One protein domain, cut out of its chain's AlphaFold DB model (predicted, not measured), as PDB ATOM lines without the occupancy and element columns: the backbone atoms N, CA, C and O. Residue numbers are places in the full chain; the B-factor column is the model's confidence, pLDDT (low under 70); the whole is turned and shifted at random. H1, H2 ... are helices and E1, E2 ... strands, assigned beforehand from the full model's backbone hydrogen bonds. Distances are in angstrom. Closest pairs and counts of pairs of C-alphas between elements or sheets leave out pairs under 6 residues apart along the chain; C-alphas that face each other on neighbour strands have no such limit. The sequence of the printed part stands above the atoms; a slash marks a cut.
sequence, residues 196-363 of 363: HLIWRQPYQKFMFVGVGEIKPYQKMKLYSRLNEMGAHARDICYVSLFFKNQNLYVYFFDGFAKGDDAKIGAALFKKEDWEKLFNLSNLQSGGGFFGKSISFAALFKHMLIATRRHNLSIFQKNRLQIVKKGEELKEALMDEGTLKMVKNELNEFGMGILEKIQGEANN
ATOM      1  N   HIS A 196      43.111 -30.832 -36.623       38.75
ATOM      2  CA  HIS A 196      43.399 -32.103 -37.297       38.75
ATOM      3  C   HIS A 196      42.957 -33.349 -36.504       38.75
ATOM      4  O   HIS A 196      42.633 -34.366 -37.120       38.75
ATOM      5  N   LEU A 197      42.884 -33.271 -35.168       43.72
ATOM      6  CA  LEU A 197      42.413 -34.362 -34.298       43.72
ATOM      7  C   LEU A 197      40.880 -34.468 -34.241       43.72
ATOM      8  O   LEU A 197      40.349 -35.534 -33.944       43.72
ATOM      9  N   ILE A 198      40.156 -33.388 -34.564       52.22
ATOM     10  CA  ILE A 198      38.686 -33.336 -34.463       52.22
ATOM     11  C   ILE A 198      38.019 -34.318 -35.441       52.22
ATOM     12  O   ILE A 198      37.006 -34.937 -35.108       52.22
ATOM     13  N   TRP A 199      38.601 -34.474 -36.636       49.53
ATOM     14  CA  TRP A 199      37.938 -35.101 -37.788       49.53
ATOM     15  C   TRP A 199      38.508 -36.454 -38.208       49.53
ATOM     16  O   TRP A 199      37.857 -37.176 -38.960       49.53
ATOM     17  N   ARG A 200      39.705 -36.826 -37.743       46.28
ATOM     18  CA  ARG A 200      40.271 -38.150 -38.027       46.28
ATOM     19  C   ARG A 200      39.864 -39.139 -36.943       46.28
ATOM     20  O   ARG A 200      39.789 -38.793 -35.767       46.28
ATOM     21  N   GLN A 201      39.594 -40.380 -37.343       52.94
ATOM     22  CA  GLN A 201      39.552 -41.469 -36.373       52.94
ATOM     23  C   GLN A 201      40.932 -41.571 -35.711       52.94
ATOM     24  O   GLN A 201      41.939 -41.543 -36.427       52.94
ATOM     25  N   PRO A 202      41.000 -41.673 -34.374       60.44
ATOM     26  CA  PRO A 202      42.240 -42.021 -33.702       60.44
ATOM     27  C   PRO A 202      42.736 -43.346 -34.281       60.44
ATOM     28  O   PRO A 202      41.936 -44.254 -34.507       60.44
ATOM     29  N   TYR A 203      44.044 -43.468 -34.518       70.94
ATOM     30  CA  TYR A 203      44.630 -44.732 -34.981       70.94
ATOM     31  C   TYR A 203      44.472 -45.860 -33.947       70.94
ATOM     32  O   TYR A 203      44.625 -47.028 -34.295       70.94
ATOM     33  N   GLN A 204      44.142 -45.512 -32.699       82.62
ATOM     34  CA  GLN A 204      43.880 -46.453 -31.618       82.62
ATOM     35  C   GLN A 204      42.485 -47.081 -31.710       82.62
ATOM     36  O   GLN A 204      41.519 -46.444 -32.137       82.62
ATOM     37  N   LYS A 205      42.364 -48.323 -31.239       85.06
ATOM     38  CA  LYS A 205      41.153 -49.154 -31.315       85.06
ATOM     39  C   LYS A 205      40.129 -48.839 -30.230       85.06
ATOM     40  O   LYS A 205      38.925 -49.012 -30.459       85.06
ATOM     41  N   PHE A 206      40.574 -48.374 -29.065       89.19
ATOM     42  CA  PHE A 206      39.722 -48.183 -27.892       89.19
ATOM     43  C   PHE A 206      39.796 -46.767 -27.343       89.19
ATOM     44  O   PHE A 206      40.761 -46.036 -27.569       89.19
ATOM     45  N   MET A 207      38.750 -46.392 -26.610       89.25
ATOM     46  CA  MET A 207      38.708 -45.154 -25.850       89.25
ATOM     47  C   MET A 207      38.100 -45.354 -24.458       89.25
ATOM     48  O   MET A 207      37.243 -46.218 -24.265       89.25
ATOM     49  N   PHE A 208      38.520 -44.530 -23.504       88.19
ATOM     50  CA  PHE A 208      37.934 -44.399 -22.174       88.19
ATOM     51  C   PHE A 208      37.522 -42.939 -21.970       88.19
ATOM     52  O   PHE A 208      38.369 -42.046 -21.949       88.19
ATOM     53  N   VAL A 209      36.215 -42.696 -21.914       87.31
ATOM     54  CA  VAL A 209      35.591 -41.365 -22.004       87.31
ATOM     55  C   VAL A 209      35.151 -40.895 -20.622       87.31
ATOM     56  O   VAL A 209      34.739 -41.720 -19.816       87.31
ATOM     57  N   GLY A 210      35.157 -39.582 -20.375       79.94
ATOM     58  CA  GLY A 210      34.467 -38.977 -19.229       79.94
ATOM     59  C   GLY A 210      35.247 -39.094 -17.924       79.94
ATOM     60  O   GLY A 210      34.662 -39.288 -16.866       79.94
ATOM     61  N   VAL A 211      36.575 -39.018 -17.982       74.69
ATOM     62  CA  VAL A 211      37.425 -39.105 -16.788       74.69
ATOM     63  C   VAL A 211      37.780 -37.705 -16.309       74.69
ATOM     64  O   VAL A 211      38.467 -36.982 -17.027       74.69
ATOM     65  N   GLY A 212      37.327 -37.327 -15.112       69.38
ATOM     66  CA  GLY A 212      37.681 -36.044 -14.487       69.38
ATOM     67  C   GLY A 212      39.141 -35.993 -14.052       69.38
ATOM     68  O   GLY A 212      39.664 -37.012 -13.616       69.38
ATOM     69  N   GLU A 213      39.783 -34.830 -14.170       65.06
ATOM     70  CA  GLU A 213      41.156 -34.553 -13.739       65.06
ATOM     71  C   GLU A 213      41.218 -34.175 -12.261       65.06
ATOM     72  O   GLU A 213      40.722 -33.129 -11.851       65.06
ATOM     73  N   ILE A 214      41.921 -34.984 -11.472       47.69
ATOM     74  CA  ILE A 214      42.623 -34.549 -10.261       47.69
ATOM     75  C   ILE A 214      43.998 -35.238 -10.268       47.69
ATOM     76  O   ILE A 214      44.104 -36.469 -10.282       47.69
ATOM     77  N   LYS A 215      45.074 -34.443 -10.307       45.00
ATOM     78  CA  LYS A 215      46.475 -34.909 -10.295       45.00
ATOM     79  C   LYS A 215      46.800 -35.647  -8.980       45.00
ATOM     80  O   LYS A 215      46.200 -35.316  -7.960       45.00
ATOM     81  N   PRO A 216      47.785 -36.569  -8.928       44.84
ATOM     82  CA  PRO A 216      48.520 -37.247 -10.013       44.84
ATOM     83  C   PRO A 216      48.085 -38.717 -10.263       44.84
ATOM     84  O   PRO A 216      48.675 -39.420 -11.076       44.84
ATOM     85  N   TYR A 217      47.038 -39.204  -9.594       49.19
ATOM     86  CA  TYR A 217      46.757 -40.639  -9.432       49.19
ATOM     87  C   TYR A 217      45.846 -41.298 -10.496       49.19
ATOM     88  O   TYR A 217      45.404 -42.422 -10.301       49.19
ATOM     89  N   GLN A 218      45.503 -40.665 -11.626       59.88
ATOM     90  CA  GLN A 218      44.258 -41.033 -12.342       59.88
ATOM     91  C   GLN A 218      44.382 -41.724 -13.709       59.88
ATOM     92  O   GLN A 218      43.396 -42.314 -14.157       59.88
ATOM     93  N   LYS A 219      45.594 -41.874 -14.272       62.06
ATOM     94  CA  LYS A 219      45.854 -43.023 -15.167       62.06
ATOM     95  C   LYS A 219      45.589 -44.346 -14.443       62.06
ATOM     96  O   LYS A 219      45.240 -45.320 -15.098       62.06
ATOM     97  N   MET A 220      45.655 -44.374 -13.103       65.38
ATOM     98  CA  MET A 220      45.251 -45.552 -12.338       65.38
ATOM     99  C   MET A 220      43.772 -45.884 -12.486       65.38
ATOM    100  O   MET A 220      43.452 -47.042 -12.321       65.38
ATOM    101  N   LYS A 221      42.859 -44.958 -12.822       73.19
ATOM    102  CA  LYS A 221      41.464 -45.356 -13.093       73.19
ATOM    103  C   LYS A 221      41.377 -46.171 -14.379       73.19
ATOM    104  O   LYS A 221      40.788 -47.246 -14.371       73.19
ATOM    105  N   LEU A 222      42.018 -45.696 -15.449       80.81
ATOM    106  CA  LEU A 222      42.148 -46.455 -16.694       80.81
ATOM    107  C   LEU A 222      42.862 -47.791 -16.440       80.81
ATOM    108  O   LEU A 222      42.323 -48.838 -16.774       80.81
ATOM    109  N   TYR A 223      44.030 -47.772 -15.792       82.19
ATOM    110  CA  TYR A 223      44.799 -48.986 -15.512       82.19
ATOM    111  C   TYR A 223      44.102 -49.939 -14.541       82.19
ATOM    112  O   TYR A 223      44.138 -51.133 -14.778       82.19
ATOM    113  N   SER A 224      43.433 -49.457 -13.493       82.75
ATOM    114  CA  SER A 224      42.655 -50.284 -12.555       82.75
ATOM    115  C   SER A 224      41.550 -51.007 -13.299       82.75
ATOM    116  O   SER A 224      41.431 -52.221 -13.197       82.75
ATOM    117  N   ARG A 225      40.794 -50.277 -14.123       82.88
ATOM    118  CA  ARG A 225      39.731 -50.871 -14.927       82.88
ATOM    119  C   ARG A 225      40.252 -51.841 -15.986       82.88
ATOM    120  O   ARG A 225      39.616 -52.855 -16.238       82.88
ATOM    121  N   LEU A 226      41.397 -51.560 -16.604       86.38
ATOM    122  CA  LEU A 226      42.033 -52.492 -17.538       86.38
ATOM    123  C   LEU A 226      42.577 -53.732 -16.816       86.38
ATOM    124  O   LEU A 226      42.403 -54.846 -17.303       86.38
ATOM    125  N   ASN A 227      43.139 -53.564 -15.618       86.31
ATOM    126  CA  ASN A 227      43.604 -54.657 -14.770       86.31
ATOM    127  C   ASN A 227      42.436 -55.543 -14.305       86.31
ATOM    128  O   ASN A 227      42.582 -56.762 -14.307       86.31
ATOM    129  N   GLU A 228      41.264 -54.972 -13.991       86.19
ATOM    130  CA  GLU A 228      40.016 -55.723 -13.738       86.19
ATOM    131  C   GLU A 228      39.635 -56.615 -14.936       86.19
ATOM    132  O   GLU A 228      39.053 -57.684 -14.762       86.19
ATOM    133  N   MET A 229      39.994 -56.205 -16.157       86.69
ATOM    134  CA  MET A 229      39.793 -56.972 -17.394       86.69
ATOM    135  C   MET A 229      40.971 -57.906 -17.724       86.69
ATOM    136  O   MET A 229      40.944 -58.594 -18.747       86.69
ATOM    137  N   GLY A 230      42.021 -57.920 -16.898       87.38
ATOM    138  CA  GLY A 230      43.263 -58.646 -17.158       87.38
ATOM    139  C   GLY A 230      44.002 -58.159 -18.408       87.38
ATOM    140  O   GLY A 230      44.649 -58.967 -19.078       87.38
ATOM    141  N   ALA A 231      43.860 -56.882 -18.763       90.19
ATOM    142  CA  ALA A 231      44.444 -56.266 -19.948       90.19
ATOM    143  C   ALA A 231      45.328 -55.070 -19.580       90.19
ATOM    144  O   ALA A 231      45.167 -54.451 -18.529       90.19
ATOM    145  N   HIS A 232      46.233 -54.702 -20.483       86.88
ATOM    146  CA  HIS A 232      47.037 -53.492 -20.361       86.88
ATOM    147  C   HIS A 232      46.900 -52.629 -21.614       86.88
ATOM    148  O   HIS A 232      46.563 -53.121 -22.691       86.88
ATOM    149  N   ALA A 233      47.157 -51.331 -21.463       86.00
ATOM    150  CA  ALA A 233      47.113 -50.374 -22.559       86.00
ATOM    151  C   ALA A 233      48.519 -49.946 -22.982       86.00
ATOM    152  O   ALA A 233      49.401 -49.770 -22.141       86.00
ATOM    153  N   ARG A 234      48.692 -49.715 -24.283       81.38
ATOM    154  CA  ARG A 234      49.849 -49.034 -24.872       81.38
ATOM    155  C   ARG A 234      49.409 -47.798 -25.644       81.38
ATOM    156  O   ARG A 234      48.221 -47.626 -25.920       81.38
ATOM    157  N   ASP A 235      50.388 -46.963 -25.987       73.62
ATOM    158  CA  ASP A 235      50.211 -45.808 -26.871       73.62
ATOM    159  C   ASP A 235      49.060 -44.892 -26.429       73.62
ATOM    160  O   ASP A 235      48.259 -44.432 -27.239       73.62
ATOM    161  N   ILE A 236      48.939 -44.661 -25.116       79.75
ATOM    162  CA  ILE A 236      47.829 -43.894 -24.543       79.75
ATOM    163  C   ILE A 236      47.991 -42.419 -24.911       79.75
ATOM    164  O   ILE A 236      48.899 -41.753 -24.406       79.75
ATOM    165  N   CYS A 237      47.067 -41.882 -25.703       78.25
ATOM    166  CA  CYS A 237      46.912 -40.441 -25.887       78.25
ATOM    167  C   CYS A 237      45.612 -39.961 -25.234       78.25
ATOM    168  O   CYS A 237      44.753 -40.768 -24.876       78.25
ATOM    169  N   TYR A 238      45.470 -38.654 -25.030       80.38
ATOM    170  CA  TYR A 238      44.254 -38.098 -24.449       80.38
ATOM    171  C   TYR A 238      43.886 -36.751 -25.058       80.38
ATOM    172  O   TYR A 238      44.743 -36.016 -25.548       80.38
ATOM    173  N   VAL A 239      42.595 -36.438 -25.010       78.12
ATOM    174  CA  VAL A 239      42.021 -35.163 -25.449       78.12
ATOM    175  C   VAL A 239      41.034 -34.690 -24.387       78.12
ATOM    176  O   VAL A 239      40.281 -35.496 -23.838       78.12
ATOM    177  N   SER A 240      41.057 -33.394 -24.074       82.62
ATOM    178  CA  SER A 240      40.085 -32.786 -23.162       82.62
ATOM    179  C   SER A 240      38.707 -32.721 -23.823       82.62
ATOM    180  O   SER A 240      38.591 -32.407 -25.009       82.62
ATOM    181  N   LEU A 241      37.660 -33.043 -23.069       85.69
ATOM    182  CA  LEU A 241      36.284 -32.829 -23.490       85.69
ATOM    183  C   LEU A 241      35.966 -31.331 -23.531       85.69
ATOM    184  O   LEU A 241      36.591 -30.492 -22.894       85.69
ATOM    185  N   PHE A 242      34.952 -30.997 -24.311       85.56
ATOM    186  CA  PHE A 242      34.579 -29.638 -24.692       85.56
ATOM    187  C   PHE A 242      33.794 -28.859 -23.609       85.56
ATOM    188  O   PHE A 242      33.015 -27.975 -23.952       85.56
ATOM    189  N   PHE A 243      33.953 -29.162 -22.316       86.06
ATOM    190  CA  PHE A 243      33.161 -28.558 -21.229       86.06
ATOM    191  C   PHE A 243      33.855 -27.343 -20.574       86.06
ATOM    192  O   PHE A 243      35.075 -27.340 -20.428       86.06
ATOM    193  N   LYS A 244      33.098 -26.305 -20.173       81.06
ATOM    194  CA  LYS A 244      33.623 -25.053 -19.565       81.06
ATOM    195  C   LYS A 244      34.204 -25.249 -18.168       81.06
ATOM    196  O   LYS A 244      35.265 -24.724 -17.862       81.06
ATOM    197  N   ASN A 245      33.478 -25.975 -17.322       79.75
ATOM    198  CA  ASN A 245      33.700 -25.987 -15.871       79.75
ATOM    199  C   ASN A 245      34.225 -27.333 -15.361       79.75
ATOM    200  O   ASN A 245      34.173 -27.608 -14.164       79.75
ATOM    201  N   GLN A 246      34.671 -28.209 -16.264       77.00
ATOM    202  CA  GLN A 246      35.075 -29.563 -15.917       77.00
ATOM    203  C   GLN A 246      36.241 -30.027 -16.780       77.00
ATOM    204  O   GLN A 246      36.149 -30.077 -18.006       77.00
ATOM    205  N   ASN A 247      37.315 -30.458 -16.122       78.88
ATOM    206  CA  ASN A 247      38.463 -31.059 -16.787       78.88
ATOM    207  C   ASN A 247      38.190 -32.545 -17.009       78.88
ATOM    208  O   ASN A 247      38.678 -33.395 -16.269       78.88
ATOM    209  N   LEU A 248      37.342 -32.864 -17.981       85.31
ATOM    210  CA  LEU A 248      37.066 -34.243 -18.371       85.31
ATOM    211  C   LEU A 248      37.901 -34.621 -19.589       85.31
ATOM    212  O   LEU A 248      38.158 -33.787 -20.454       85.31
ATOM    213  N   TYR A 249      38.286 -35.889 -19.682       85.44
ATOM    214  CA  TYR A 249      39.147 -36.379 -20.752       85.44
ATOM    215  C   TYR A 249      38.601 -37.627 -21.427       85.44
ATOM    216  O   TYR A 249      37.861 -38.422 -20.839       85.44
ATOM    217  N   VAL A 250      39.040 -37.802 -22.670       85.94
ATOM    218  CA  VAL A 250      38.972 -39.050 -23.420       85.94
ATOM    219  C   VAL A 250      40.386 -39.570 -23.585       85.94
ATOM    220  O   VAL A 250      41.228 -38.871 -24.141       85.94
ATOM    221  N   TYR A 251      40.637 -40.790 -23.127       86.56
ATOM    222  CA  TYR A 251      41.880 -41.508 -23.376       86.56
ATOM    223  C   TYR A 251      41.685 -42.449 -24.554       86.56
ATOM    224  O   TYR A 251      40.732 -43.219 -24.542       86.56
ATOM    225  N   PHE A 252      42.585 -42.436 -25.526       86.00
ATOM    226  CA  PHE A 252      42.609 -43.386 -26.637       86.00
ATOM    227  C   PHE A 252      43.816 -44.303 -26.495       86.00
ATOM    228  O   PHE A 252      44.894 -43.842 -26.117       86.00
ATOM    229  N   PHE A 253      43.637 -45.596 -26.755       86.88
ATOM    230  CA  PHE A 253      44.672 -46.598 -26.503       86.88
ATOM    231  C   PHE A 253      44.444 -47.897 -27.287       86.88
ATOM    232  O   PHE A 253      43.328 -48.196 -27.724       86.88
ATOM    233  N   ASP A 254      45.513 -48.681 -27.404       86.69
ATOM    234  CA  ASP A 254      45.493 -50.062 -27.896       86.69
ATOM    235  C   ASP A 254      45.832 -51.035 -26.764       86.69
ATOM    236  O   ASP A 254      46.415 -50.644 -25.751       86.69
ATOM    237  N   GLY A 255      45.501 -52.316 -26.931       86.81
ATOM    238  CA  GLY A 255      45.987 -53.373 -26.055       86.81
ATOM    239  C   GLY A 255      47.505 -53.523 -26.160       86.81
ATOM    240  O   GLY A 255      48.083 -53.485 -27.248       86.81
ATOM    241  N   PHE A 256      48.162 -53.687 -25.015       84.56
ATOM    242  CA  PHE A 256      49.615 -53.804 -24.943       84.56
ATOM    243  C   PHE A 256      50.102 -55.143 -25.515       84.56
ATOM    244  O   PHE A 256      50.923 -55.164 -26.436       84.56
ATOM    245  N   ALA A 257      49.587 -56.257 -24.985       88.00
ATOM    246  CA  ALA A 257      50.014 -57.603 -25.347       88.00
ATOM    247  C   ALA A 257      49.109 -58.262 -26.400       88.00
ATOM    248  O   ALA A 257      47.951 -57.888 -26.618       88.00
ATOM    249  N   LYS A 258      49.624 -59.331 -27.023       82.06
ATOM    250  CA  LYS A 258      48.833 -60.200 -27.901       82.06
ATOM    251  C   LYS A 258      47.670 -60.798 -27.099       82.06
ATOM    252  O   LYS A 258      47.881 -61.596 -26.195       82.06
ATOM    253  N   GLY A 259      46.447 -60.408 -27.451       86.50
ATOM    254  CA  GLY A 259      45.222 -60.844 -26.777       86.50
ATOM    255  C   GLY A 259      44.588 -59.796 -25.861       86.50
ATOM    256  O   GLY A 259      43.410 -59.941 -25.549       86.50
ATOM    257  N   ASP A 260      45.283 -58.712 -25.501       88.62
ATOM    258  CA  ASP A 260      44.681 -57.643 -24.690       88.62
ATOM    259  C   ASP A 260      43.553 -56.936 -25.441       88.62
ATOM    260  O   ASP A 260      42.488 -56.719 -24.870       88.62
ATOM    261  N   ASP A 261      43.711 -56.706 -26.749       88.06
ATOM    262  CA  ASP A 261      42.630 -56.194 -27.601       88.06
ATOM    263  C   ASP A 261      41.372 -57.071 -27.543       88.06
ATOM    264  O   ASP A 261      40.252 -56.561 -27.566       88.06
ATOM    265  N   ALA A 262      41.541 -58.394 -27.470       88.50
ATOM    266  CA  ALA A 262      40.423 -59.327 -27.394       88.50
ATOM    267  C   ALA A 262      39.761 -59.294 -26.011       88.50
ATOM    268  O   ALA A 262      38.536 -59.323 -25.930       88.50
ATOM    269  N   LYS A 263      40.547 -59.173 -24.931       88.75
ATOM    270  CA  LYS A 263      40.031 -59.017 -23.560       88.75
ATOM    271  C   LYS A 263      39.247 -57.717 -23.406       88.75
ATOM    272  O   LYS A 263      38.098 -57.745 -22.973       88.75
ATOM    273  N   ILE A 264      39.837 -56.600 -23.838       87.62
ATOM    274  CA  ILE A 264      39.194 -55.281 -23.846       87.62
ATOM    275  C   ILE A 264      37.941 -55.346 -24.723       87.62
ATOM    276  O   ILE A 264      36.858 -54.984 -24.281       87.62
ATOM    277  N   GLY A 265      38.050 -55.899 -25.933       84.62
ATOM    278  CA  GLY A 265      36.935 -56.103 -26.858       84.62
ATOM    279  C   GLY A 265      35.781 -56.940 -26.298       84.62
ATOM    280  O   GLY A 265      34.629 -56.633 -26.588       84.62
ATOM    281  N   ALA A 266      36.069 -57.968 -25.499       81.81
ATOM    282  CA  ALA A 266      35.065 -58.825 -24.868       81.81
ATOM    283  C   ALA A 266      34.430 -58.196 -23.617       81.81
ATOM    284  O   ALA A 266      33.285 -58.508 -23.274       81.81
ATOM    285  N   ALA A 267      35.168 -57.328 -22.922       74.19
ATOM    286  CA  ALA A 267      34.658 -56.527 -21.812       74.19
ATOM    287  C   ALA A 267      33.809 -55.346 -22.308       74.19
ATOM    288  O   ALA A 267      32.827 -54.962 -21.667       74.19
ATOM    289  N   LEU A 268      34.145 -54.810 -23.483       74.12
ATOM    290  CA  LEU A 268      33.365 -53.803 -24.184       74.12
ATOM    291  C   LEU A 268      31.987 -54.365 -24.559       74.12
ATOM    292  O   LEU A 268      31.864 -55.345 -25.287       74.12
ATOM    293  N   PHE A 269      30.937 -53.681 -24.102       58.50
ATOM    294  CA  PHE A 269      29.523 -53.966 -24.389       58.50
ATOM    295  C   PHE A 269      28.870 -55.147 -23.658       58.50
ATOM    296  O   PHE A 269      28.000 -55.819 -24.217       58.50
ATOM    297  N   LYS A 270      29.140 -55.311 -22.361       53.47
ATOM    298  CA  LYS A 270      28.172 -55.969 -21.470       53.47
ATOM    299  C   LYS A 270      27.212 -54.929 -20.860       53.47
ATOM    300  O   LYS A 270      27.570 -54.225 -19.934       53.47
ATOM    301  N   LYS A 271      25.972 -54.882 -21.373       49.53
ATOM    302  CA  LYS A 271      24.759 -54.312 -20.727       49.53
ATOM    303  C   LYS A 271      24.713 -52.805 -20.377       49.53
ATOM    304  O   LYS A 271      24.105 -52.450 -19.372       49.53
ATOM    305  N   GLU A 272      25.221 -51.904 -21.214       56.53
ATOM    306  CA  GLU A 272      25.046 -50.459 -20.969       56.53
ATOM    307  C   GLU A 272      24.251 -49.767 -22.083       56.53
ATOM    308  O   GLU A 272      24.458 -50.003 -23.277       56.53
ATOM    309  N   ASP A 273      23.293 -48.941 -21.662       71.38
ATOM    310  CA  ASP A 273      22.445 -48.123 -22.521       71.38
ATOM    311  C   ASP A 273      23.266 -46.948 -23.062       71.38
ATOM    312  O   ASP A 273      23.738 -46.105 -22.300       71.38
ATOM    313  N   TRP A 274      23.475 -46.907 -24.378       74.19
ATOM    314  CA  TRP A 274      24.361 -45.919 -24.993       74.19
ATOM    315  C   TRP A 274      23.887 -44.483 -24.715       74.19
ATOM    316  O   TRP A 274      24.716 -43.602 -24.507       74.19
ATOM    317  N   GLU A 275      22.572 -44.257 -24.644       74.00
ATOM    318  CA  GLU A 275      22.005 -42.940 -24.342       74.00
ATOM    319  C   GLU A 275      22.392 -42.518 -22.924       74.00
ATOM    320  O   GLU A 275      22.734 -41.362 -22.690       74.00
ATOM    321  N   LYS A 276      22.445 -43.471 -21.986       78.31
ATOM    322  CA  LYS A 276      22.904 -43.221 -20.615       78.31
ATOM    323  C   LYS A 276      24.391 -42.910 -20.546       78.31
ATOM    324  O   LYS A 276      24.776 -42.066 -19.753       78.31
ATOM    325  N   LEU A 277      25.218 -43.559 -21.365       80.12
ATOM    326  CA  LEU A 277      26.665 -43.331 -21.350       80.12
ATOM    327  C   LEU A 277      27.046 -41.978 -21.956       80.12
ATOM    328  O   LEU A 277      27.853 -41.249 -21.384       80.12
ATOM    329  N   PHE A 278      26.468 -41.658 -23.114       85.31
ATOM    330  CA  PHE A 278      26.883 -40.516 -23.925       85.31
ATOM    331  C   PHE A 278      26.094 -39.235 -23.652       85.31
ATOM    332  O   PHE A 278      26.503 -38.199 -24.164       85.31
ATOM    333  N   ASN A 279      24.985 -39.254 -22.900       86.69
ATOM    334  CA  ASN A 279      24.277 -38.004 -22.611       86.69
ATOM    335  C   ASN A 279      25.149 -37.034 -21.801       86.69
ATOM    336  O   ASN A 279      26.061 -37.429 -21.066       86.69
ATOM    337  N   LEU A 280      24.815 -35.754 -21.937       87.25
ATOM    338  CA  LEU A 280      25.504 -34.642 -21.305       87.25
ATOM    339  C   LEU A 280      25.689 -34.851 -19.795       87.25
ATOM    340  O   LEU A 280      26.818 -34.805 -19.317       87.25
ATOM    341  N   SER A 281      24.615 -35.143 -19.059       85.31
ATOM    342  CA  SER A 281      24.655 -35.279 -17.598       85.31
ATOM    343  C   SER A 281      25.593 -36.393 -17.134       85.31
ATOM    344  O   SER A 281      26.343 -36.212 -16.175       85.31
ATOM    345  N   ASN A 282      25.604 -37.536 -17.824       84.31
ATOM    346  CA  ASN A 282      26.485 -38.641 -17.464       84.31
ATOM    347  C   ASN A 282      27.952 -38.315 -17.759       84.31
ATOM    348  O   ASN A 282      28.803 -38.532 -16.895       84.31
ATOM    349  N   LEU A 283      28.242 -37.742 -18.933       86.44
ATOM    350  CA  LEU A 283      29.592 -37.286 -19.270       86.44
ATOM    351  C   LEU A 283      30.101 -36.289 -18.228       86.44
ATOM    352  O   LEU A 283      31.224 -36.438 -17.752       86.44
ATOM    353  N   GLN A 284      29.248 -35.350 -17.816       84.69
ATOM    354  CA  GLN A 284      29.573 -34.345 -16.811       84.69
ATOM    355  C   GLN A 284      29.788 -34.907 -15.404       84.69
ATOM    356  O   GLN A 284      30.528 -34.333 -14.607       84.69
ATOM    357  N   SER A 285      29.162 -36.035 -15.074       81.56
ATOM    358  CA  SER A 285      29.330 -36.659 -13.757       81.56
ATOM    359  C   SER A 285      30.705 -37.317 -13.570       81.56
ATOM    360  O   SER A 285      31.062 -37.708 -12.461       81.56
ATOM    361  N   GLY A 286      31.492 -37.457 -14.644       75.19
ATOM    362  CA  GLY A 286      32.775 -38.155 -14.599       75.19
ATOM    363  C   GLY A 286      32.639 -39.681 -14.466       75.19
ATOM    364  O   GLY A 286      33.593 -40.358 -14.063       75.19
ATOM    365  N   GLY A 287      31.451 -40.221 -14.763       74.44
ATOM    366  CA  GLY A 287      31.119 -41.648 -14.776       74.44
ATOM    367  C   GLY A 287      31.744 -42.362 -15.972       74.44
ATOM    368  O   GLY A 287      31.038 -42.802 -16.878       74.44
ATOM    369  N   GLY A 288      33.078 -42.398 -16.012       81.31
ATOM    370  CA  GLY A 288      33.808 -42.785 -17.211       81.31
ATOM    371  C   GLY A 288      33.526 -44.210 -17.692       81.31
ATOM    372  O   GLY A 288      33.354 -45.131 -16.892       81.31
ATOM    373  N   PHE A 289      33.512 -44.393 -19.013       84.00
ATOM    374  CA  PHE A 289      33.126 -45.645 -19.668       84.00
ATOM    375  C   PHE A 289      34.062 -46.012 -20.822       84.00
ATOM    376  O   PHE A 289      34.691 -45.149 -21.442       84.00
ATOM    377  N   PHE A 290      34.143 -47.309 -21.124       86.69
ATOM    378  CA  PHE A 290      34.934 -47.824 -22.241       86.69
ATOM    379  C   PHE A 290      34.108 -47.900 -23.524       86.69
ATOM    380  O   PHE A 290      32.943 -48.296 -23.518       86.69
ATOM    381  N   GLY A 291      34.735 -47.574 -24.651       85.81
ATOM    382  CA  GLY A 291      34.131 -47.683 -25.970       85.81
ATOM    383  C   GLY A 291      35.137 -48.077 -27.044       85.81
ATOM    384  O   GLY A 291      36.352 -47.990 -26.860       85.81
ATOM    385  N   LYS A 292      34.617 -48.475 -28.210       85.88
ATOM    386  CA  LYS A 292      35.427 -48.461 -29.433       85.88
ATOM    387  C   LYS A 292      35.788 -47.020 -29.758       85.88
ATOM    388  O   LYS A 292      34.951 -46.131 -29.622       85.88
ATOM    389  N   SER A 293      37.020 -46.823 -30.201       86.25
ATOM    390  CA  SER A 293      37.510 -45.517 -30.606       86.25
ATOM    391  C   SER A 293      36.667 -44.955 -31.751       86.25
ATOM    392  O   SER A 293      36.397 -45.624 -32.753       86.25
ATOM    393  N   ILE A 294      36.228 -43.714 -31.579       83.25
ATOM    394  CA  ILE A 294      35.542 -42.911 -32.588       83.25
ATOM    395  C   ILE A 294      36.227 -41.549 -32.660       83.25
ATOM    396  O   ILE A 294      36.868 -41.114 -31.705       83.25
ATOM    397  N   SER A 295      36.086 -40.861 -33.794       80.19
ATOM    398  CA  SER A 295      36.572 -39.480 -33.916       80.19
ATOM    399  C   SER A 295      35.923 -38.582 -32.865       80.19
ATOM    400  O   SER A 295      34.757 -38.784 -32.511       80.19
ATOM    401  N   PHE A 296      36.632 -37.539 -32.451       77.00
ATOM    402  CA  PHE A 296      36.131 -36.582 -31.471       77.00
ATOM    403  C   PHE A 296      34.841 -35.879 -31.939       77.00
ATOM    404  O   PHE A 296      33.895 -35.737 -31.166       77.00
ATOM    405  N   ALA A 297      34.728 -35.548 -33.232       80.56
ATOM    406  CA  ALA A 297      33.482 -35.044 -33.818       80.56
ATOM    407  C   ALA A 297      32.320 -36.046 -33.695       80.56
ATOM    408  O   ALA A 297      31.202 -35.674 -33.346       80.56
ATOM    409  N   ALA A 298      32.576 -37.332 -33.957       83.25
ATOM    410  CA  ALA A 298      31.566 -38.372 -33.788       83.25
ATOM    411  C   ALA A 298      31.136 -38.505 -32.325       83.25
ATOM    412  O   ALA A 298      29.940 -38.614 -32.073       83.25
ATOM    413  N   LEU A 299      32.071 -38.448 -31.372       85.38
ATOM    414  CA  LEU A 299      31.761 -38.457 -29.941       85.38
ATOM    415  C   LEU A 299      30.801 -37.321 -29.569       85.38
ATOM    416  O   LEU A 299      29.810 -37.548 -28.879       85.38
ATOM    417  N   PHE A 300      31.045 -36.119 -30.087       87.88
ATOM    418  CA  PHE A 300      30.179 -34.977 -29.822       87.88
ATOM    419  C   PHE A 300      28.790 -35.119 -30.468       87.88
ATOM    420  O   PHE A 300      27.779 -34.886 -29.806       87.88
ATOM    421  N   LYS A 301      28.713 -35.611 -31.715       87.31
ATOM    422  CA  LYS A 301      27.435 -35.953 -32.375       87.31
ATOM    423  C   LYS A 301      26.638 -36.988 -31.566       87.31
ATOM    424  O   LYS A 301      25.431 -36.836 -31.399       87.31
ATOM    425  N   HIS A 302      27.312 -38.006 -31.021       87.12
ATOM    426  CA  HIS A 302      26.690 -39.007 -30.149       87.12
ATOM    427  C   HIS A 302      26.121 -38.364 -28.882       87.12
ATOM    428  O   HIS A 302      24.991 -38.669 -28.515       87.12
ATOM    429  N   MET A 303      26.851 -37.439 -28.253       89.75
ATOM    430  CA  MET A 303      26.352 -36.735 -27.072       89.75
ATOM    431  C   MET A 303      25.085 -35.931 -27.362       89.75
ATOM    432  O   MET A 303      24.134 -36.020 -26.590       89.75
ATOM    433  N   LEU A 304      25.044 -35.169 -28.460       88.62
ATOM    434  CA  LEU A 304      23.870 -34.362 -28.822       88.62
ATOM    435  C   LEU A 304      22.613 -35.233 -28.958       88.62
ATOM    436  O   LEU A 304      21.587 -34.957 -28.335       88.62
ATOM    437  N   ILE A 305      22.728 -36.330 -29.712       86.50
ATOM    438  CA  ILE A 305      21.623 -37.266 -29.942       86.50
ATOM    439  C   ILE A 305      21.222 -37.962 -28.633       86.50
ATOM    440  O   ILE A 305      20.039 -38.009 -28.304       86.50
ATOM    441  N   ALA A 306      22.191 -38.462 -27.857       85.06
ATOM    442  CA  ALA A 306      21.929 -39.126 -26.578       85.06
ATOM    443  C   ALA A 306      21.214 -38.200 -25.594       85.06
ATOM    444  O   ALA A 306      20.272 -38.615 -24.930       85.06
ATOM    445  N   THR A 307      21.644 -36.942 -25.525       85.56
ATOM    446  CA  THR A 307      21.083 -35.941 -24.614       85.56
ATOM    447  C   THR A 307      19.624 -35.644 -24.949       85.56
ATOM    448  O   THR A 307      18.778 -35.708 -24.061       85.56
ATOM    449  N   ARG A 308      19.300 -35.418 -26.230       83.38
ATOM    450  CA  ARG A 308      17.908 -35.245 -26.671       83.38
ATOM    451  C   ARG A 308      17.062 -36.480 -26.357       83.38
ATOM    452  O   ARG A 308      15.995 -36.362 -25.766       83.38
ATOM    453  N   ARG A 309      17.520 -37.674 -26.747       77.31
ATOM    454  CA  ARG A 309      16.731 -38.911 -26.598       77.31
ATOM    455  C   ARG A 309      16.497 -39.291 -25.142       77.31
ATOM    456  O   ARG A 309      15.383 -39.688 -24.800       77.31
ATOM    457  N   HIS A 310      17.499 -39.088 -24.288       73.31
ATOM    458  CA  HIS A 310      17.371 -39.313 -22.854       73.31
ATOM    459  C   HIS A 310      16.289 -38.417 -22.233       73.31
ATOM    460  O   HIS A 310      15.497 -38.887 -21.422       73.31
ATOM    461  N   ASN A 311      16.193 -37.163 -22.685       65.81
ATOM    462  CA  ASN A 311      15.168 -36.224 -22.228       65.81
ATOM    463  C   ASN A 311      13.755 -36.569 -22.735       65.81
ATOM    464  O   ASN A 311      12.771 -36.254 -22.070       65.81
ATOM    465  N   LEU A 312      13.631 -37.236 -23.888       57.94
ATOM    466  CA  LEU A 312      12.338 -37.537 -24.516       57.94
ATOM    467  C   LEU A 312      11.664 -38.832 -24.018       57.94
ATOM    468  O   LEU A 312      10.565 -39.142 -24.471       57.94
ATOM    469  N   SER A 313      12.267 -39.592 -23.092       51.72
ATOM    470  CA  SER A 313      11.693 -40.851 -22.561       51.72
ATOM    471  C   SER A 313      11.247 -41.847 -23.653       51.72
ATOM    472  O   SER A 313      10.199 -42.485 -23.545       51.72
ATOM    473  N   ILE A 314      12.013 -41.983 -24.741       49.44
ATOM    474  CA  ILE A 314      11.613 -42.804 -25.897       49.44
ATOM    475  C   ILE A 314      11.978 -44.280 -25.667       49.44
ATOM    476  O   ILE A 314      13.144 -44.639 -25.517       49.44
ATOM    477  N   PHE A 315      10.968 -45.158 -25.695       42.91
ATOM    478  CA  PHE A 315      11.131 -46.613 -25.590       42.91
ATOM    479  C   PHE A 315      11.962 -47.192 -26.752       42.91
ATOM    480  O   PHE A 315      11.717 -46.938 -27.931       42.91
ATOM    481  N   GLN A 316      12.954 -48.009 -26.394       47.56
ATOM    482  CA  GLN A 316      14.015 -48.504 -27.271       47.56
ATOM    483  C   GLN A 316      13.556 -49.569 -28.280       47.56
ATOM    484  O   GLN A 316      13.248 -50.694 -27.885       47.56
ATOM    485  N   LYS A 317      13.685 -49.290 -29.587       41.94
ATOM    486  CA  LYS A 317      13.983 -50.310 -30.615       41.94
ATOM    487  C   LYS A 317      14.940 -49.733 -31.680       41.94
ATOM    488  O   LYS A 317      14.602 -48.779 -32.364       41.94
ATOM    489  N   ASN A 318      16.118 -50.358 -31.826       46.41
ATOM    490  CA  ASN A 318      17.165 -50.184 -32.864       46.41
ATOM    491  C   ASN A 318      18.272 -49.105 -32.722       46.41
ATOM    492  O   ASN A 318      18.392 -48.153 -33.491       46.41
ATOM    493  N   ARG A 319      19.231 -49.432 -31.841       51.19
ATOM    494  CA  ARG A 319      20.519 -48.783 -31.495       51.19
ATOM    495  C   ARG A 319      21.443 -48.290 -32.634       51.19
ATOM    496  O   ARG A 319      22.182 -47.341 -32.418       51.19
ATOM    497  N   LEU A 320      21.485 -48.925 -33.809       44.44
ATOM    498  CA  LEU A 320      22.489 -48.628 -34.862       44.44
ATOM    499  C   LEU A 320      21.920 -47.925 -36.103       44.44
ATOM    500  O   LEU A 320      22.687 -47.404 -36.912       44.44
ATOM    501  N   GLN A 321      20.593 -47.902 -36.249       49.31
ATOM    502  CA  GLN A 321      19.915 -47.235 -37.365       49.31
ATOM    503  C   GLN A 321      19.631 -45.755 -37.081       49.31
ATOM    504  O   GLN A 321      19.465 -44.991 -38.019       49.31
ATOM    505  N   ILE A 322      19.613 -45.353 -35.810       53.62
ATOM    506  CA  ILE A 322      19.227 -44.009 -35.360       53.62
ATOM    507  C   ILE A 322      20.410 -43.033 -35.467       53.62
ATOM    508  O   ILE A 322      20.331 -42.038 -36.173       53.62
ATOM    509  N   VAL A 323      21.569 -43.368 -34.886       50.72
ATOM    510  CA  VAL A 323      22.757 -42.482 -34.883       50.72
ATOM    511  C   VAL A 323      23.384 -42.302 -36.278       50.72
ATOM    512  O   VAL A 323      24.107 -41.341 -36.525       50.72
ATOM    513  N   LYS A 324      23.107 -43.219 -37.216       52.81
ATOM    514  CA  LYS A 324      23.585 -43.137 -38.608       52.81
ATOM    515  C   LYS A 324      22.655 -42.358 -39.541       52.81
ATOM    516  O   LYS A 324      23.034 -42.123 -40.686       52.81
ATOM    517  N   LYS A 325      21.463 -41.965 -39.087       58.16
ATOM    518  CA  LYS A 325      20.572 -41.101 -39.859       58.16
ATOM    519  C   LYS A 325      20.920 -39.653 -39.554       58.16
ATOM    520  O   LYS A 325      20.856 -39.230 -38.405       58.16
ATOM    521  N   GLY A 326      21.257 -38.880 -40.586       67.12
ATOM    522  CA  GLY A 326      21.441 -37.433 -40.449       67.12
ATOM    523  C   GLY A 326      20.213 -36.730 -39.852       67.12
ATOM    524  O   GLY A 326      20.362 -35.692 -39.223       67.12
ATOM    525  N   GLU A 327      19.024 -37.330 -39.986       77.06
ATOM    526  CA  GLU A 327      17.748 -36.850 -39.438       77.06
ATOM    527  C   GLU A 327      17.772 -36.665 -37.915       77.06
ATOM    528  O   GLU A 327      17.410 -35.597 -37.440       77.06
ATOM    529  N   GLU A 328      18.277 -37.631 -37.145       79.12
ATOM    530  CA  GLU A 328      18.296 -37.544 -35.671       79.12
ATOM    531  C   GLU A 328      19.263 -36.464 -35.174       79.12
ATOM    532  O   GLU A 328      19.017 -35.805 -34.164       79.12
ATOM    533  N   LEU A 329      20.357 -36.242 -35.909       83.50
ATOM    534  CA  LEU A 329      21.252 -35.127 -35.633       83.50
ATOM    535  C   LEU A 329      20.574 -33.790 -35.960       83.50
ATOM    536  O   LEU A 329      20.647 -32.880 -35.142       83.50
ATOM    537  N   LYS A 330      19.892 -33.670 -37.109       84.44
ATOM    538  CA  LYS A 330      19.126 -32.459 -37.468       84.44
ATOM    539  C   LYS A 330      18.074 -32.151 -36.412       84.44
ATOM    540  O   LYS A 330      18.000 -31.030 -35.928       84.44
ATOM    541  N   GLU A 331      17.337 -33.165 -35.993       84.25
ATOM    542  CA  GLU A 331      16.378 -33.088 -34.905       84.25
ATOM    543  C   GLU A 331      17.030 -32.615 -33.592       84.25
ATOM    544  O   GLU A 331      16.556 -31.658 -32.980       84.25
ATOM    545  N   ALA A 332      18.149 -33.206 -33.164       84.19
ATOM    546  CA  ALA A 332      18.883 -32.749 -31.977       84.19
ATOM    547  C   ALA A 332      19.357 -31.288 -32.075       84.19
ATOM    548  O   ALA A 332      19.380 -30.586 -31.068       84.19
ATOM    549  N   LEU A 333      19.694 -30.822 -33.279       87.06
ATOM    550  CA  LEU A 333      20.091 -29.439 -33.547       87.06
ATOM    551  C   LEU A 333      18.905 -28.470 -33.701       87.06
ATOM    552  O   LEU A 333      19.119 -27.265 -33.680       87.06
ATOM    553  N   MET A 334      17.678 -28.961 -33.869       86.69
ATOM    554  CA  MET A 334      16.462 -28.135 -33.901       86.69
ATOM    555  C   MET A 334      15.786 -28.029 -32.529       86.69
ATOM    556  O   MET A 334      14.931 -27.172 -32.334       86.69
ATOM    557  N   ASP A 335      16.158 -28.880 -31.569       85.81
ATOM    558  CA  ASP A 335      15.610 -28.835 -30.215       85.81
ATOM    559  C   ASP A 335      16.240 -27.698 -29.395       85.81
ATOM    560  O   ASP A 335      17.362 -27.812 -28.891       85.81
ATOM    561  N   GLU A 336      15.510 -26.590 -29.250       85.62
ATOM    562  CA  GLU A 336      15.991 -25.393 -28.546       85.62
ATOM    563  C   GLU A 336      16.380 -25.679 -27.091       85.62
ATOM    564  O   GLU A 336      17.374 -25.138 -26.599       85.62
ATOM    565  N   GLY A 337      15.636 -26.558 -26.409       84.12
ATOM    566  CA  GLY A 337      15.907 -26.950 -25.026       84.12
ATOM    567  C   GLY A 337      17.259 -27.649 -24.877       84.12
ATOM    568  O   GLY A 337      18.111 -27.206 -24.100       84.12
ATOM    569  N   THR A 338      17.491 -28.700 -25.667       82.56
ATOM    570  CA  THR A 338      18.756 -29.448 -25.683       82.56
ATOM    571  C   THR A 338      19.913 -28.565 -26.128       82.56
ATOM    572  O   THR A 338      20.961 -28.576 -25.483       82.56
ATOM    573  N   LEU A 339      19.746 -27.759 -27.182       87.31
ATOM    574  CA  LEU A 339      20.809 -26.870 -27.649       87.31
ATOM    575  C   LEU A 339      21.190 -25.822 -26.610       87.31
ATOM    576  O   LEU A 339      22.380 -25.581 -26.408       87.31
ATOM    577  N   LYS A 340      20.210 -25.196 -25.955       88.56
ATOM    578  CA  LYS A 340      20.474 -24.217 -24.899       88.56
ATOM    579  C   LYS A 340      21.239 -24.863 -23.749       88.56
ATOM    580  O   LYS A 340      22.242 -24.308 -23.308       88.56
ATOM    581  N   MET A 341      20.808 -26.047 -23.315       86.69
ATOM    582  CA  MET A 341      21.487 -26.804 -22.266       86.69
ATOM    583  C   MET A 341      22.930 -27.127 -22.659       86.69
ATOM    584  O   MET A 341      23.847 -26.829 -21.907       86.69
ATOM    585  N   VAL A 342      23.152 -27.656 -23.864       88.62
ATOM    586  CA  VAL A 342      24.496 -27.986 -24.345       88.62
ATOM    587  C   VAL A 342      25.370 -26.732 -24.432       88.62
ATOM    588  O   VAL A 342      26.436 -26.707 -23.826       88.62
ATOM    589  N   LYS A 343      24.925 -25.660 -25.103       90.94
ATOM    590  CA  LYS A 343      25.692 -24.406 -25.267       90.94
ATOM    591  C   LYS A 343      26.128 -23.779 -23.939       90.94
ATOM    592  O   LYS A 343      27.210 -23.193 -23.854       90.94
ATOM    593  N   ASN A 344      25.305 -23.900 -22.899       91.06
ATOM    594  CA  ASN A 344      25.650 -23.392 -21.574       91.06
ATOM    595  C   ASN A 344      26.900 -24.080 -21.009       91.06
ATOM    596  O   ASN A 344      27.722 -23.409 -20.384       91.06
ATOM    597  N   GLU A 345      27.096 -25.356 -21.334       89.81
ATOM    598  CA  GLU A 345      28.164 -26.201 -20.804       89.81
ATOM    599  C   GLU A 345      29.444 -26.221 -21.659       89.81
ATOM    600  O   GLU A 345      30.482 -26.667 -21.173       89.81
ATOM    601  N   LEU A 346      29.417 -25.742 -22.912       88.69
ATOM    602  CA  LEU A 346      30.537 -25.877 -23.864       88.69
ATOM    603  C   LEU A 346      31.588 -24.768 -23.802       88.69
ATOM    604  O   LEU A 346      31.255 -23.601 -23.970       88.69
ATOM    605  N   ASN A 347      32.873 -25.095 -23.683       85.94
ATOM    606  CA  ASN A 347      33.940 -24.095 -23.836       85.94
ATOM    607  C   ASN A 347      34.010 -23.522 -25.269       85.94
ATOM    608  O   ASN A 347      33.334 -24.011 -26.174       85.94
ATOM    609  N   GLU A 348      34.824 -22.481 -25.486       85.00
ATOM    610  CA  GLU A 348      34.962 -21.825 -26.803       85.00
ATOM    611  C   GLU A 348      35.286 -22.825 -27.922       85.00
ATOM    612  O   GLU A 348      34.726 -22.765 -29.016       85.00
ATOM    613  N   PHE A 349      36.127 -23.816 -27.620       81.50
ATOM    614  CA  PHE A 349      36.453 -24.892 -28.546       81.50
ATOM    615  C   PHE A 349      35.233 -25.767 -28.877       81.50
ATOM    616  O   PHE A 349      34.960 -26.036 -30.046       81.50
ATOM    617  N   GLY A 350      34.463 -26.175 -27.866       85.19
ATOM    618  CA  GLY A 350      33.205 -26.902 -28.027       85.19
ATOM    619  C   GLY A 350      32.172 -26.150 -28.853       85.19
ATOM    620  O   GLY A 350      31.527 -26.744 -29.719       85.19
ATOM    621  N   MET A 351      32.056 -24.840 -28.624       88.56
ATOM    622  CA  MET A 351      31.188 -23.957 -29.400       88.56
ATOM    623  C   MET A 351      31.583 -23.943 -30.880       88.56
ATOM    624  O   MET A 351      30.721 -24.149 -31.730       88.56
ATOM    625  N   GLY A 352      32.879 -23.841 -31.193       85.38
ATOM    626  CA  GLY A 352      33.359 -23.921 -32.576       85.38
ATOM    627  C   GLY A 352      33.064 -25.266 -33.256       85.38
ATOM    628  O   GLY A 352      32.733 -25.312 -34.443       85.38
ATOM    629  N   ILE A 353      33.119 -26.386 -32.518       83.75
ATOM    630  CA  ILE A 353      32.712 -27.691 -33.072       83.75
ATOM    631  C   ILE A 353      31.198 -27.715 -33.326       83.75
ATOM    632  O   ILE A 353      30.765 -28.243 -34.353       83.75
ATOM    633  N   LEU A 354      30.393 -27.148 -32.424       88.69
ATOM    634  CA  LEU A 354      28.935 -27.123 -32.556       88.69
ATOM    635  C   LEU A 354      28.508 -26.336 -33.796       88.69
ATOM    636  O   LEU A 354      27.724 -26.847 -34.591       88.69
ATOM    637  N   GLU A 355      29.072 -25.147 -33.999       87.12
ATOM    638  CA  GLU A 355      28.813 -24.307 -35.174       87.12
ATOM    639  C   GLU A 355      29.150 -25.037 -36.475       87.12
ATOM    640  O   GLU A 355      28.365 -25.038 -37.424       87.12
ATOM    641  N   LYS A 356      30.284 -25.743 -36.505       84.44
ATOM    642  CA  LYS A 356      30.668 -26.541 -37.671       84.44
ATOM    643  C   LYS A 356      29.702 -27.702 -37.926       84.44
ATOM    644  O   LYS A 356      29.322 -27.928 -39.072       84.44
ATOM    645  N   ILE A 357      29.278 -28.419 -36.883       85.75
ATOM    646  CA  ILE A 357      28.277 -29.492 -37.005       85.75
ATOM    647  C   ILE A 357      26.939 -28.939 -37.519       85.75
ATOM    648  O   ILE A 357      26.301 -29.578 -38.354       85.75
ATOM    649  N   GLN A 358      26.527 -27.755 -37.063       86.56
ATOM    650  CA  GLN A 358      25.330 -27.076 -37.566       86.56
ATOM    651  C   GLN A 358      25.471 -26.697 -39.045       86.56
ATOM    652  O   GLN A 358      24.550 -26.933 -39.824       86.56
ATOM    653  N   GLY A 359      26.639 -26.193 -39.454       83.62
ATOM    654  CA  GLY A 359      26.951 -25.934 -40.859       83.62
ATOM    655  C   GLY A 359      26.886 -27.193 -41.732       83.62
ATOM    656  O   GLY A 359      26.350 -27.145 -42.833       83.62
ATOM    657  N   GLU A 360      27.373 -28.337 -41.243       80.69
ATOM    658  CA  GLU A 360      27.287 -29.626 -41.952       80.69
ATOM    659  C   GLU A 360      25.852 -30.148 -42.087       80.69
ATOM    660  O   GLU A 360      25.548 -30.828 -43.057       80.69
ATOM    661  N   ALA A 361      24.979 -29.880 -41.115       77.81
ATOM    662  CA  ALA A 361      23.607 -30.389 -41.115       77.81
ATOM    663  C   ALA A 361      22.647 -29.578 -42.010       77.81
ATOM    664  O   ALA A 361      21.599 -30.096 -42.412       77.81
ATOM    665  N   ASN A 362      22.997 -28.319 -42.290       70.69
ATOM    666  CA  ASN A 362      22.212 -27.386 -43.103       70.69
ATOM    667  C   ASN A 362      22.585 -27.400 -44.596       70.69
ATOM    668  O   ASN A 362      21.841 -26.838 -45.398       70.69
ATOM    669  N   ASN A 363      23.707 -28.033 -44.948       59.28
ATOM    670  CA  ASN A 363      24.087 -28.368 -46.324       59.28
ATOM    671  C   ASN A 363      23.664 -29.806 -46.651       59.28
ATOM    672  O   ASN A 363      23.490 -30.094 -47.856       59.28
TER     673      ASN A 363
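What this domain is: This is residues 196 to 363 of the 363 residues of an uncharacterized protein of Caenorhabditis nigoni (UniProt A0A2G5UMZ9). The model has two halves side by side along its longest axis: a strongly twisted sheet of four strands, E2, E3, E1 and E4, with H2 and H3 packed on it, and a cluster of crossed helices gathered round H6. H6 starts beside the sheet and leads away from it, with the short H4 and H5 between the two halves and H7, H8 and H9 on the helical side. The printed part has 168 residues with nine named helices and four named strands, along the chain H1, E1, H2, E2, E3, H3, H4, H5, E4, H6, H7, H8, H9. The sheet's order is E2, E3, E1, E4, all antiparallel, and the class is mixed, helices and strands. The whole is compact, with a radius of gyration of the C-alphas of 16.1 A and spans of 45 by 36 by 28 A.

Where its parts are: Begin in the sheet and find C-alpha 206 at (39.722, -48.183, -27.892); from there E1 runs through residues 206 to 212, 18.2 A. E2 is residues 233 to 240, 18.9 A, and bends by 57 degrees at residue 236; E3 is residues 248 to 255, 22.5 A; E4 is residues 289 to 292. Then look for the helices H1 at residues 196 to 199, H2 at 219 to 228, 14.1 A, H3 at 260 to 267, H4 at 274 to 278 and H5 at 280 to 284. Find C-alpha 296 at (36.131, -36.582, -31.471), where H6 begins; it runs to residue 311, 22.9 A. H7 is residues 326 to 334, H8 is 336 to 345, 14.4 A, and H9 is 348 to 362, 21.4 A, ending with C-alpha 362 at (22.212, -27.386, -43.103).

How they stand to each other: In the sheet, E2 and E3 form a hairpin, with N 237 and O 252 at 3.0 A. Between E3 and E1 look at N 208 and O 251, 2.8 A, and between E1 and E4 at N 207 and O 291, 2.9 A. E1, H2 and E2 make a split strand-helix-strand unit, two strands running the same way with E3 between them, and its crossover is right-handed. H2 and H3 form two layers with the sheet, helices on one face of it. H2 has a height over the sheet of 9.1 A and H3 of 8.4 A; the closest C-alphas of H2 and E1 are those of Phe 208 and Leu 222, 7.2 A apart. H4 and H5 only graze the sheet. The hub is H6, which touches H1, H4, H5, H7 and H8. It touches H4 most closely at the C-alphas of Glu 275 and Ala 306, 4.4 A apart, and H1, with residues 296 to 297 alone, at Ile 198 and Phe 296, 5.1 A. H6 and H7 touch at a steep tilt of 67 degrees, the same way, with the C-alphas of Ile 305 and Ala 332 closest at 5.7 A. H9 touches H7 with residues 358 to 361 alone, the C-alphas of Lys 330 and Ala 361 being 6.1 A apart. H2 and H9 are apart. Every O i to N i+4 pair is within hydrogen-bond range in H2, H3, H4, H5, H6, H7 and H9, and 5 of 6 are in H8; H1 is too short for such a pair, and its 1 O i to N i+3 pair is not within range.

The domain as a whole: The two C-alphas farthest apart are those of Lys 258 and Glu 336, 47.9 A. The printed part has no cut. The link from H6 to H7, residues 312 to 325, is long. Mean pLDDT of the printed part is 76.9; 37 residues are under 70, namely 196 to 202, 212 to 220, 269 to 272, 311 to 326 and 363.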